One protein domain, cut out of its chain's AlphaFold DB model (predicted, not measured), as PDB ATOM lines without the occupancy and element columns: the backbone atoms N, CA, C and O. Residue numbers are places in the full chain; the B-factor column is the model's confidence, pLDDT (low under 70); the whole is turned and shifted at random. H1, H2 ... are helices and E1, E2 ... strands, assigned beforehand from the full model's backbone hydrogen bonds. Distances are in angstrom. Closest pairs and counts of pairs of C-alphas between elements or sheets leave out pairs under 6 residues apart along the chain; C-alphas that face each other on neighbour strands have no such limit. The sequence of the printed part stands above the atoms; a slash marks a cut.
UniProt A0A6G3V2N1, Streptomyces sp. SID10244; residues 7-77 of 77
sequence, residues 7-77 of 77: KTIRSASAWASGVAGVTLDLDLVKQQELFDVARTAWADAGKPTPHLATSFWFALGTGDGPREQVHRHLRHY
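What this domain is: This is residues 7 to 77 of the 77 residues of a protein of Streptomyces sp. SID10244 (UniProt A0A6G3V2N1). A narrow ribbon of two parallel strands, E1 and E2, has the long helix H2 packed over one face, running back against the strands' direction, while the short helix H1 packs beside the later part of H2. Helix H3 sits beyond the end of the ribbon where E2 ends, at one end of the long axis, joined to E2 by the short link of residues 57 to 64 and touching no other helix. The printed part has 71 residues, with three named helices and two named strands in the order H1, E1, H2, E2, H3; the sheet's order is E1, E2, and the class is mixed, helices and strands. The whole is loose, with a radius of gyration of the C-alphas of 15.6 A, and its outline is a rod spanning 47 by 22 by 17 A.

Where its parts are: Strand E1 is residues 18 to 23, 16.5 A from first to last C-alpha, beginning at C-alpha 18 (-24.785, -7.467, 31.583). Strand E2 is residues 51 to 56, 17.1 A long. Helix H2, residues 28 to 44, measures 24.3 A. Helix H1 is residues 7 to 13, with C-alpha 7 at (-12.138, -13.073, 27.284). Helix H3, residues 65 to 74, is 14.3 A long and ends at C-alpha 74 (-3.958, 6.839, 40.575).

How they stand to each other: E1 and E2 are parallel neighbours, with 15 degrees between their directions. N 19 and O 51 are within hydrogen-bond range at 2.8 A, as are N 53 and O 19 at 2.9 A. E1, H2 and E2 form a strand-helix-strand unit, two parallel neighbour strands with a helix between them along the chain, and its crossover is right-handed. The closest C-alphas of E1 and H2 are those of Val 19 and Ala 38, 7.4 A apart; those of H2 and E2 are Phe 35 and Leu 52, 7.0 A apart. H1 and H2 touch, H2 with its residues 37 to 42 alone, and the closest C-alphas are those of Ser 13 and Trp 42, 5.3 A apart. They run the same way at a steep tilt of 48 degrees. H3 is apart from H1, H2 and E1. In H1, H2 and H3 every O i to N i+4 pair is within hydrogen-bond range.

The domain as a whole: The two C-alphas farthest apart are those of Gly 46 and Gly 63, 47.6 A. The printed part has no cut and ends at residue 77, the chain's last. The links H1 to E1 and E1 to H2 are tight; H2 to E2 and E2 to H3 are short, and no link is long. The mean pLDDT of the printed part is 91.7, and residue 77 is under 70.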
ATOM      1  N   LYS A   7     -12.029 -11.639  26.960       93.06
ATOM      2  CA  LYS A   7     -12.138 -13.073  27.284       93.06
ATOM      3  C   LYS A   7     -13.136 -13.329  28.413       93.06
ATOM      4  O   LYS A   7     -13.959 -14.236  28.319       93.06
ATOM      5  N   THR A   8     -13.057 -12.543  29.477       92.75
ATOM      6  CA  THR A   8     -13.920 -12.686  30.652       92.75
ATOM      7  C   THR A   8     -15.346 -12.224  30.361       92.75
ATOM      8  O   THR A   8     -16.279 -12.852  30.848       92.75
ATOM      9  N   ILE A   9     -15.534 -11.223  29.491       92.88
ATOM     10  CA  ILE A   9     -16.858 -10.852  28.960       92.88
ATOM     11  C   ILE A   9     -17.494 -12.018  28.206       92.88
ATOM     12  O   ILE A   9     -18.629 -12.382  28.506       92.88
ATOM     13  N   ARG A  10     -16.759 -12.648  27.278       92.94
ATOM     14  CA  ARG A  10     -17.261 -13.819  26.538       92.94
ATOM     15  C   ARG A  10     -17.609 -14.982  27.463       92.94
ATOM     16  O   ARG A  10     -18.652 -15.595  27.304       92.94
ATOM     17  N   SER A  11     -16.785 -15.250  28.475       93.44
ATOM     18  CA  SER A  11     -17.092 -16.281  29.475       93.44
ATOM     19  C   SER A  11     -18.322 -15.947  30.329       93.44
ATOM     20  O   SER A  11     -18.934 -16.856  30.890       93.44
ATOM     21  N   ALA A  12     -18.659 -14.665  30.478       93.88
ATOM     22  CA  ALA A  12     -19.789 -14.221  31.280       93.88
ATOM     23  C   ALA A  12     -21.117 -14.204  30.518       93.88
ATOM     24  O   ALA A  12     -22.168 -14.225  31.160       93.88
ATOM     25  N   SER A  13     -21.089 -14.183  29.179       93.94
ATOM     26  CA  SER A  13     -22.307 -14.046  28.375       93.94
ATOM     27  C   SER A  13     -23.312 -15.156  28.651       93.94
ATOM     28  O   SER A  13     -24.499 -14.871  28.776       93.94
ATOM     29  N   ALA A  14     -22.852 -16.382  28.906       93.12
ATOM     30  CA  ALA A  14     -23.720 -17.514  29.219       93.12
ATOM     31  C   ALA A  14     -24.643 -17.272  30.434       93.12
ATOM     32  O   ALA A  14     -25.796 -17.695  30.425       93.12
ATOM     33  N   TRP A  15     -24.202 -16.534  31.459       93.88
ATOM     34  CA  TRP A  15     -24.917 -16.456  32.745       93.88
ATOM     35  C   TRP A  15     -25.250 -15.035  33.214       93.88
ATOM     36  O   TRP A  15     -26.237 -14.846  33.917       93.88
ATOM     37  N   ALA A  16     -24.497 -14.012  32.812       95.75
ATOM     38  CA  ALA A  16     -24.719 -12.648  33.287       95.75
ATOM     39  C   ALA A  16     -25.847 -11.934  32.518       95.75
ATOM     40  O   ALA A  16     -26.098 -12.211  31.346       95.75
ATOM     41  N   SER A  17     -26.495 -10.957  33.152       95.00
ATOM     42  CA  SER A  17     -27.469 -10.065  32.490       95.00
ATOM     43  C   SER A  17     -26.826  -8.816  31.874       95.00
ATOM     44  O   SER A  17     -27.495  -8.021  31.222       95.00
ATOM     45  N   GLY A  18     -25.523  -8.619  32.087       94.94
ATOM     46  CA  GLY A  18     -24.785  -7.467  31.583       94.94
ATOM     47  C   GLY A  18     -23.406  -7.298  32.216       94.94
ATOM     48  O   GLY A  18     -22.968  -8.110  33.048       94.94
ATOM     49  N   VAL A  19     -22.735  -6.214  31.838       94.56
ATOM     50  CA  VAL A  19     -21.370  -5.853  32.239       94.56
ATOM     51  C   VAL A  19     -21.397  -4.569  33.068       94.56
ATOM     52  O   VAL A  19     -22.098  -3.621  32.730       94.56
ATOM     53  N   ALA A  20     -20.628  -4.560  34.156       91.81
ATOM     54  CA  ALA A  20     -20.391  -3.402  35.012       91.81
ATOM     55  C   ALA A  20     -18.876  -3.267  35.243       91.81
ATOM     56  O   ALA A  20     -18.346  -3.797  36.214       91.81
ATOM     57  N   GLY A  21     -18.168  -2.672  34.281       88.44
ATOM     58  CA  GLY A  21     -16.705  -2.551  34.286       88.44
ATOM     59  C   GLY A  21     -16.188  -1.329  35.050       88.44
ATOM     60  O   GLY A  21     -16.965  -0.542  35.584       88.44
ATOM     61  N   VAL A  22     -14.863  -1.166  35.069       88.69
ATOM     62  CA  VAL A  22     -14.179   0.040  35.557       88.69
ATOM     63  C   VAL A  22     -13.065   0.433  34.583       88.69
ATOM     64  O   VAL A  22     -12.418  -0.438  33.998       88.69
ATOM     65  N   THR A  23     -12.823   1.728  34.414       86.50
ATOM     66  CA  THR A  23     -11.690   2.291  33.665       86.50
ATOM     67  C   THR A  23     -10.973   3.338  34.506       86.50
ATOM     68  O   THR A  23     -11.595   4.069  35.274       86.50
ATOM     69  N   LEU A  24      -9.644   3.376  34.403       81.31
ATOM     70  CA  LEU A  24      -8.811   4.311  35.162       81.31
ATOM     71  C   LEU A  24      -8.605   5.633  34.417       81.31
ATOM     72  O   LEU A  24      -8.540   6.682  35.046       81.31
ATOM     73  N   ASP A  25      -8.511   5.578  33.090       78.38
ATOM     74  CA  ASP A  25      -8.192   6.699  32.205       78.38
ATOM     75  C   ASP A  25      -9.403   7.221  31.411       78.38
ATOM     76  O   ASP A  25      -9.296   8.261  30.763       78.38
ATOM     77  N   LEU A  26     -10.548   6.527  31.477       81.19
ATOM     78  CA  LEU A  26     -11.754   6.788  30.684       81.19
ATOM     79  C   LEU A  26     -11.446   6.987  29.193       81.19
ATOM     80  O   LEU A  26     -11.862   7.956  28.556       81.19
ATOM     81  N   ASP A  27     -10.735   6.028  28.608       89.06
ATOM     82  CA  ASP A  27     -10.607   5.955  27.156       89.06
ATOM     83  C   ASP A  27     -11.942   5.505  26.536       89.06
ATOM     84  O   ASP A  27     -12.285   4.319  26.528       89.06
ATOM     85  N   LEU A  28     -12.712   6.471  26.028       91.31
ATOM     86  CA  LEU A  28     -14.040   6.233  25.455       91.31
ATOM     87  C   LEU A  28     -14.011   5.283  24.252       91.31
ATOM     88  O   LEU A  28     -14.970   4.535  24.057       91.31
ATOM     89  N   VAL A  29     -12.926   5.282  23.470       94.25
ATOM     90  CA  VAL A  29     -12.788   4.394  22.306       94.25
ATOM     91  C   VAL A  29     -12.640   2.958  22.789       94.25
ATOM     92  O   VAL A  29     -13.425   2.094  22.400       94.25
ATOM     93  N   LYS A  30     -11.725   2.714  23.733       91.12
ATOM     94  CA  LYS A  30     -11.546   1.374  24.317       91.12
ATOM     95  C   LYS A  30     -12.790   0.881  25.055       91.12
ATOM     96  O   LYS A  30     -13.100  -0.308  25.007       91.12
ATOM     97  N   GLN A  31     -13.515   1.769  25.745       93.56
ATOM     98  CA  GLN A  31     -14.777   1.391  26.393       93.56
ATOM     99  C   GLN A  31     -15.832   0.959  25.372       93.56
ATOM    100  O   GLN A  31     -16.516  -0.043  25.586       93.56
ATOM    101  N   GLN A  32     -15.939   1.673  24.249       94.81
ATOM    102  CA  GLN A  32     -16.866   1.313  23.183       94.81
ATOM    103  C   GLN A  32     -16.514  -0.045  22.559       94.81
ATOM    104  O   GLN A  32     -17.400  -0.893  22.444       94.81
ATOM    105  N   GLU A  33     -15.238  -0.294  22.249       94.19
ATOM    106  CA  GLU A  33     -14.768  -1.591  21.735       94.19
ATOM    107  C   GLU A  33     -15.146  -2.744  22.678       94.19
ATOM    108  O   GLU A  33     -15.618  -3.802  22.251       94.19
ATOM    109  N   LEU A  34     -14.996  -2.532  23.987       93.50
ATOM    110  CA  LEU A  34     -15.350  -3.526  24.994       93.50
ATOM    111  C   LEU A  34     -16.867  -3.781  25.054       93.50
ATOM    112  O   LEU A  34     -17.308  -4.925  25.205       93.50
ATOM    113  N   PHE A  35     -17.676  -2.730  24.915       95.81
ATOM    114  CA  PHE A  35     -19.130  -2.852  24.832       95.81
ATOM    115  C   PHE A  35     -19.587  -3.562  23.558       95.81
ATOM    116  O   PHE A  35     -20.536  -4.346  23.622       95.81
ATOM    117  N   ASP A  36     -18.899  -3.380  22.433       97.31
ATOM    118  CA  ASP A  36     -19.189  -4.117  21.200       97.31
ATOM    119  C   ASP A  36     -18.890  -5.616  21.347       97.31
ATOM    120  O   ASP A  36     -19.692  -6.454  20.920       97.31
ATOM    121  N   VAL A  37     -17.819  -5.977  22.067       96.38
ATOM    122  CA  VAL A  37     -17.565  -7.377  22.451       96.38
ATOM    123  C   VAL A  37     -18.703  -7.934  23.309       96.38
ATOM    124  O   VAL A  37     -19.131  -9.067  23.088       96.38
ATOM    125  N   ALA A  38     -19.213  -7.163  24.274       96.81
ATOM    126  CA  ALA A  38     -20.320  -7.602  25.125       96.81
ATOM    127  C   ALA A  38     -21.619  -7.805  24.331       96.81
ATOM    128  O   ALA A  38     -22.271  -8.837  24.488       96.81
ATOM    129  N   ARG A  39     -21.971  -6.863  23.447       97.81
ATOM    130  CA  ARG A  39     -23.150  -6.975  22.568       97.81
ATOM    131  C   ARG A  39     -23.060  -8.218  21.684       97.81
ATOM    132  O   ARG A  39     -24.005  -9.001  21.658       97.81
ATOM    133  N   THR A  40     -21.909  -8.425  21.044       98.12
ATOM    134  CA  THR A  40     -21.655  -9.592  20.186       98.12
ATOM    135  C   THR A  40     -21.780 -10.891  20.982       98.12
ATOM    136  O   THR A  40     -22.551 -11.767  20.616       98.12
ATOM    137  N   ALA A  41     -21.122 -10.988  22.141       97.06
ATOM    138  CA  ALA A  41     -21.140 -12.204  22.952       97.06
ATOM    139  C   ALA A  41     -22.530 -12.561  23.511       97.06
ATOM    140  O   ALA A  41     -22.813 -13.739  23.728       97.06
ATOM    141  N   TRP A  42     -23.386 -11.567  23.783       97.69
ATOM    142  CA  TRP A  42     -24.775 -11.812  24.194       97.69
ATOM    143  C   TRP A  42     -25.654 -12.231  23.018       97.69
ATOM    144  O   TRP A  42     -26.464 -13.143  23.184       97.69
ATOM    145  N   ALA A  43     -25.472 -11.615  21.847       97.81
ATOM    146  CA  ALA A  43     -26.169 -12.009  20.626       97.81
ATOM    147  C   ALA A  43     -25.818 -13.452  20.222       97.81
ATOM    148  O   ALA A  43     -26.722 -14.258  20.014       97.81
ATOM    149  N   ASP A  44     -24.529 -13.807  20.229       97.25
ATOM    150  CA  ASP A  44     -24.041 -15.165  19.940       97.25
ATOM    151  C   ASP A  44     -24.578 -16.204  20.938       97.25
ATOM    152  O   ASP A  44     -24.791 -17.364  20.593       97.25
ATOM    153  N   ALA A  45     -24.826 -15.788  22.184       96.44
ATOM    154  CA  ALA A  45     -25.427 -16.624  23.221       96.44
ATOM    155  C   ALA A  45     -26.969 -16.678  23.154       96.44
ATOM    156  O   ALA A  45     -27.587 -17.315  24.009       96.44
ATOM    157  N   GLY A  46     -27.602 -15.997  22.191       96.81
ATOM    158  CA  GLY A  46     -29.061 -15.944  22.047       96.81
ATOM    159  C   GLY A  46     -29.774 -15.205  23.185       96.81
ATOM    160  O   GLY A  46     -30.924 -15.517  23.498       96.81
ATOM    161  N   LYS A  47     -29.100 -14.257  23.845       95.44
ATOM    162  CA  LYS A  47     -29.631 -13.532  25.009       95.44
ATOM    163  C   LYS A  47     -30.159 -12.143  24.640       95.44
ATOM    164  O   LYS A  47     -29.723 -11.564  23.646       95.44
ATOM    165  N   PRO A  48     -31.053 -11.565  25.467       96.12
ATOM    166  CA  PRO A  48     -31.453 -10.166  25.333       96.12
ATOM    167  C   PRO A  48     -30.258  -9.213  25.409       96.12
ATOM    168  O   PRO A  48     -29.225  -9.556  25.983       96.12
ATOM    169  N   THR A  49     -30.422  -7.991  24.903       97.00
ATOM    170  CA  THR A  49     -29.393  -6.944  24.962       97.00
ATOM    171  C   THR A  49     -28.847  -6.778  26.389       97.00
ATOM    172  O   THR A  49     -29.637  -6.573  27.317       97.00
ATOM    173  N   PRO A  50     -27.519  -6.854  26.596       97.06
ATOM    174  CA  PRO A  50     -26.936  -6.744  27.925       97.06
ATOM    175  C   PRO A  50     -27.082  -5.332  28.492       97.06
ATOM    176  O   PRO A  50     -26.964  -4.343  27.767       97.06
ATOM    177  N   HIS A  51     -27.230  -5.229  29.814       96.75
ATOM    178  CA  HIS A  51     -26.971  -3.968  30.505       96.75
ATOM    179  C   HIS A  51     -25.476  -3.623  30.413       96.75
ATOM    180  O   HIS A  51     -24.628  -4.487  30.651       96.75
ATOM    181  N   LEU A  52     -25.155  -2.372  30.082       96.44
ATOM    182  CA  LEU A  52     -23.784  -1.891  29.927       96.44
ATOM    183  C   LEU A  52     -23.549  -0.724  30.880       96.44
ATOM    184  O   LEU A  52     -24.149   0.338  30.730       96.44
ATOM    185  N   ALA A  53     -22.663  -0.931  31.847       94.44
ATOM    186  CA  ALA A  53     -22.224   0.088  32.783       94.44
ATOM    187  C   ALA A  53     -20.699   0.072  32.909       94.44
ATOM    188  O   ALA A  53     -20.049  -0.973  32.807       94.44
ATOM    189  N   THR A  54     -20.133   1.248  33.157       92.88
ATOM    190  CA  THR A  54     -18.726   1.424  33.506       92.88
ATOM    191  C   THR A  54     -18.616   2.453  34.625       92.88
ATOM    192  O   THR A  54     -19.494   3.307  34.774       92.88
ATOM    193  N   SER A  55     -17.563   2.363  35.424       91.62
ATOM    194  CA  SER A  55     -17.206   3.352  36.439       91.62
ATOM    195  C   SER A  55     -15.788   3.863  36.202       91.62
ATOM    196  O   SER A  55     -14.965   3.196  35.578       91.62
ATOM    197  N   PHE A  56     -15.504   5.072  36.670       89.75
ATOM    198  CA  PHE A  56     -14.184   5.681  36.562       89.75
ATOM    199  C   PHE A  56     -13.984   6.720  37.657       89.75
ATOM    200  O   PHE A  56     -14.949   7.241  38.224       89.75
ATOM    201  N   TRP A  57     -12.722   7.023  37.948       88.31
ATOM    202  CA  TRP A  57     -12.367   8.087  38.874       88.31
ATOM    203  C   TRP A  57     -12.467   9.438  38.184       88.31
ATOM    204  O   TRP A  57     -11.907   9.650  37.110       88.31
ATOM    205  N   PHE A  58     -13.152  10.370  38.830       89.62
ATOM    206  CA  PHE A  58     -13.212  11.755  38.398       89.62
ATOM    207  C   PHE A  58     -13.041  12.676  39.600       89.62
ATOM    208  O   PHE A  58     -13.254  12.287  40.748       89.62
ATOM    209  N   ALA A  59     -12.654  13.909  39.312       91.50
ATOM    210  CA  ALA A  59     -12.526  14.977  40.283       91.50
ATOM    211  C   ALA A  59     -13.342  16.183  39.819       91.50
ATOM    212  O   ALA A  59     -13.525  16.397  38.619       91.50
ATOM    213  N   LEU A  60     -13.821  16.975  40.774       93.25
ATOM    214  CA  LEU A  60     -14.542  18.222  40.526       93.25
ATOM    215  C   LEU A  60     -13.667  19.400  40.952       93.25
ATOM    216  O   LEU A  60     -13.005  19.341  41.986       93.25
ATOM    217  N   GLY A  61     -13.670  20.476  40.171       92.88
ATOM    218  CA  GLY A  61     -12.873  21.669  40.447       92.88
ATOM    219  C   GLY A  61     -12.694  22.538  39.207       92.88
ATOM    220  O   GLY A  61     -13.351  22.323  38.189       92.88
ATOM    221  N   THR A  62     -11.809  23.527  39.298       93.31
ATOM    222  CA  THR A  62     -11.516  24.488  38.226       93.31
ATOM    223  C   THR A  62     -10.072  24.355  37.737       93.31
ATOM    224  O   THR A  62      -9.195  23.897  38.472       93.31
ATOM    225  N   GLY A  63      -9.820  24.758  36.486       93.06
ATOM    226  CA  GLY A  63      -8.494  24.662  35.868       93.06
ATOM    227  C   GLY A  63      -7.970  23.223  35.811       93.06
ATOM    228  O   GLY A  63      -8.739  22.285  35.608       93.06
ATOM    229  N   ASP A  64      -6.663  23.053  36.017       91.12
ATOM    230  CA  ASP A  64      -5.993  21.745  35.960       91.12
ATOM    231  C   ASP A  64      -6.085  20.927  37.265       91.12
ATOM    232  O   ASP A  64      -5.785  19.730  37.271       91.12
ATOM    233  N   GLY A  65      -6.570  21.527  38.360       92.62
ATOM    234  CA  GLY A  65      -6.644  20.900  39.687       92.62
ATOM    235  C   GLY A  65      -7.327  19.519  39.721       92.62
ATOM    236  O   GLY A  65      -6.785  18.601  40.344       92.62
ATOM    237  N   PRO A  66      -8.462  19.302  39.024       92.88
ATOM    238  CA  PRO A  66      -9.098  17.985  38.951       92.88
ATOM    239  C   PRO A  66      -8.208  16.897  38.335       92.88
ATOM    240  O   PRO A  66      -8.152  15.778  38.850       92.88
ATOM    241  N   ARG A  67      -7.473  17.211  37.259       87.50
ATOM    242  CA  ARG A  67      -6.562  16.244  36.624       87.50
ATOM    243  C   ARG A  67      -5.417  15.881  37.558       87.50
ATOM    244  O   ARG A  67      -5.106  14.701  37.695       87.50
ATOM    245  N   GLU A  68      -4.827  16.858  38.241       90.25
ATOM    246  CA  GLU A  68      -3.765  16.607  39.222       90.25
ATOM    247  C   GLU A  68      -4.239  15.731  40.390       90.25
ATOM    248  O   GLU A  68      -3.499  14.854  40.846       90.25
ATOM    249  N   GLN A  69      -5.476  15.933  40.861       91.12
ATOM    250  CA  GLN A  69      -6.070  15.112  41.916       91.12
ATOM    251  C   GLN A  69      -6.212  13.651  41.474       91.12
ATOM    252  O   GLN A  69      -5.788  12.755  42.207       91.12
ATOM    253  N   VAL A  70      -6.748  13.410  40.270       89.38
ATOM    254  CA  VAL A  70      -6.864  12.056  39.702       89.38
ATOM    255  C   VAL A  70      -5.480  11.438  39.491       89.38
ATOM    256  O   VAL A  70      -5.245  10.321  39.938       89.38
ATOM    257  N   HIS A  71      -4.525  12.168  38.904       87.00
ATOM    258  CA  HIS A  71      -3.159  11.670  38.704       87.00
ATOM    259  C   HIS A  71      -2.470  11.276  40.013       87.00
ATOM    260  O   HIS A  71      -1.765  10.267  40.054       87.00
ATOM    261  N   ARG A  72      -2.661  12.052  41.084       88.50
ATOM    262  CA  ARG A  72      -2.131  11.722  42.412       88.50
ATOM    263  C   ARG A  72      -2.807  10.482  42.984       88.50
ATOM    264  O   ARG A  72      -2.113   9.585  43.442       88.50
ATOM    265  N   HIS A  73      -4.136  10.422  42.917       86.31
ATOM    266  CA  HIS A  73      -4.917   9.280  43.391       86.31
ATOM    267  C   HIS A  73      -4.495   7.976  42.698       86.31
ATOM    268  O   HIS A  73      -4.230   6.985  43.369       86.31
ATOM    269  N   LEU A  74      -4.340   8.005  41.372       84.44
ATOM    270  CA  LEU A  74      -3.958   6.839  40.575       84.44
ATOM    271  C   LEU A  74      -2.500   6.397  40.762       84.44
ATOM    272  O   LEU A  74      -2.180   5.283  40.389       84.44
ATOM    273  N   ARG A  75      -1.607   7.227  41.321       82.56
ATOM    274  CA  ARG A  75      -0.221   6.821  41.644       82.56
ATOM    275  C   ARG A  75      -0.092   6.091  42.982       82.56
ATOM    276  O   ARG A  75       0.986   5.594  43.295       82.56
ATOM    277  N   HIS A  76      -1.151   6.081  43.787       76.00
ATOM    278  CA  HIS A  76      -1.189   5.335  45.042       76.00
ATOM    279  C   HIS A  76      -1.689   3.889  44.866       76.00
ATOM    280  O   HIS A  76      -1.671   3.137  45.839       76.00
ATOM    281  N   TYR A  77      -2.089   3.511  43.646       59.75
ATOM    282  CA  TYR A  77      -2.561   2.184  43.240       59.75
ATOM    283  C   TYR A  77      -1.761   1.674  42.039       59.75
ATOM    284  O   TYR A  77      -1.679   0.435  41.893       59.75
TER     285      TYR A  77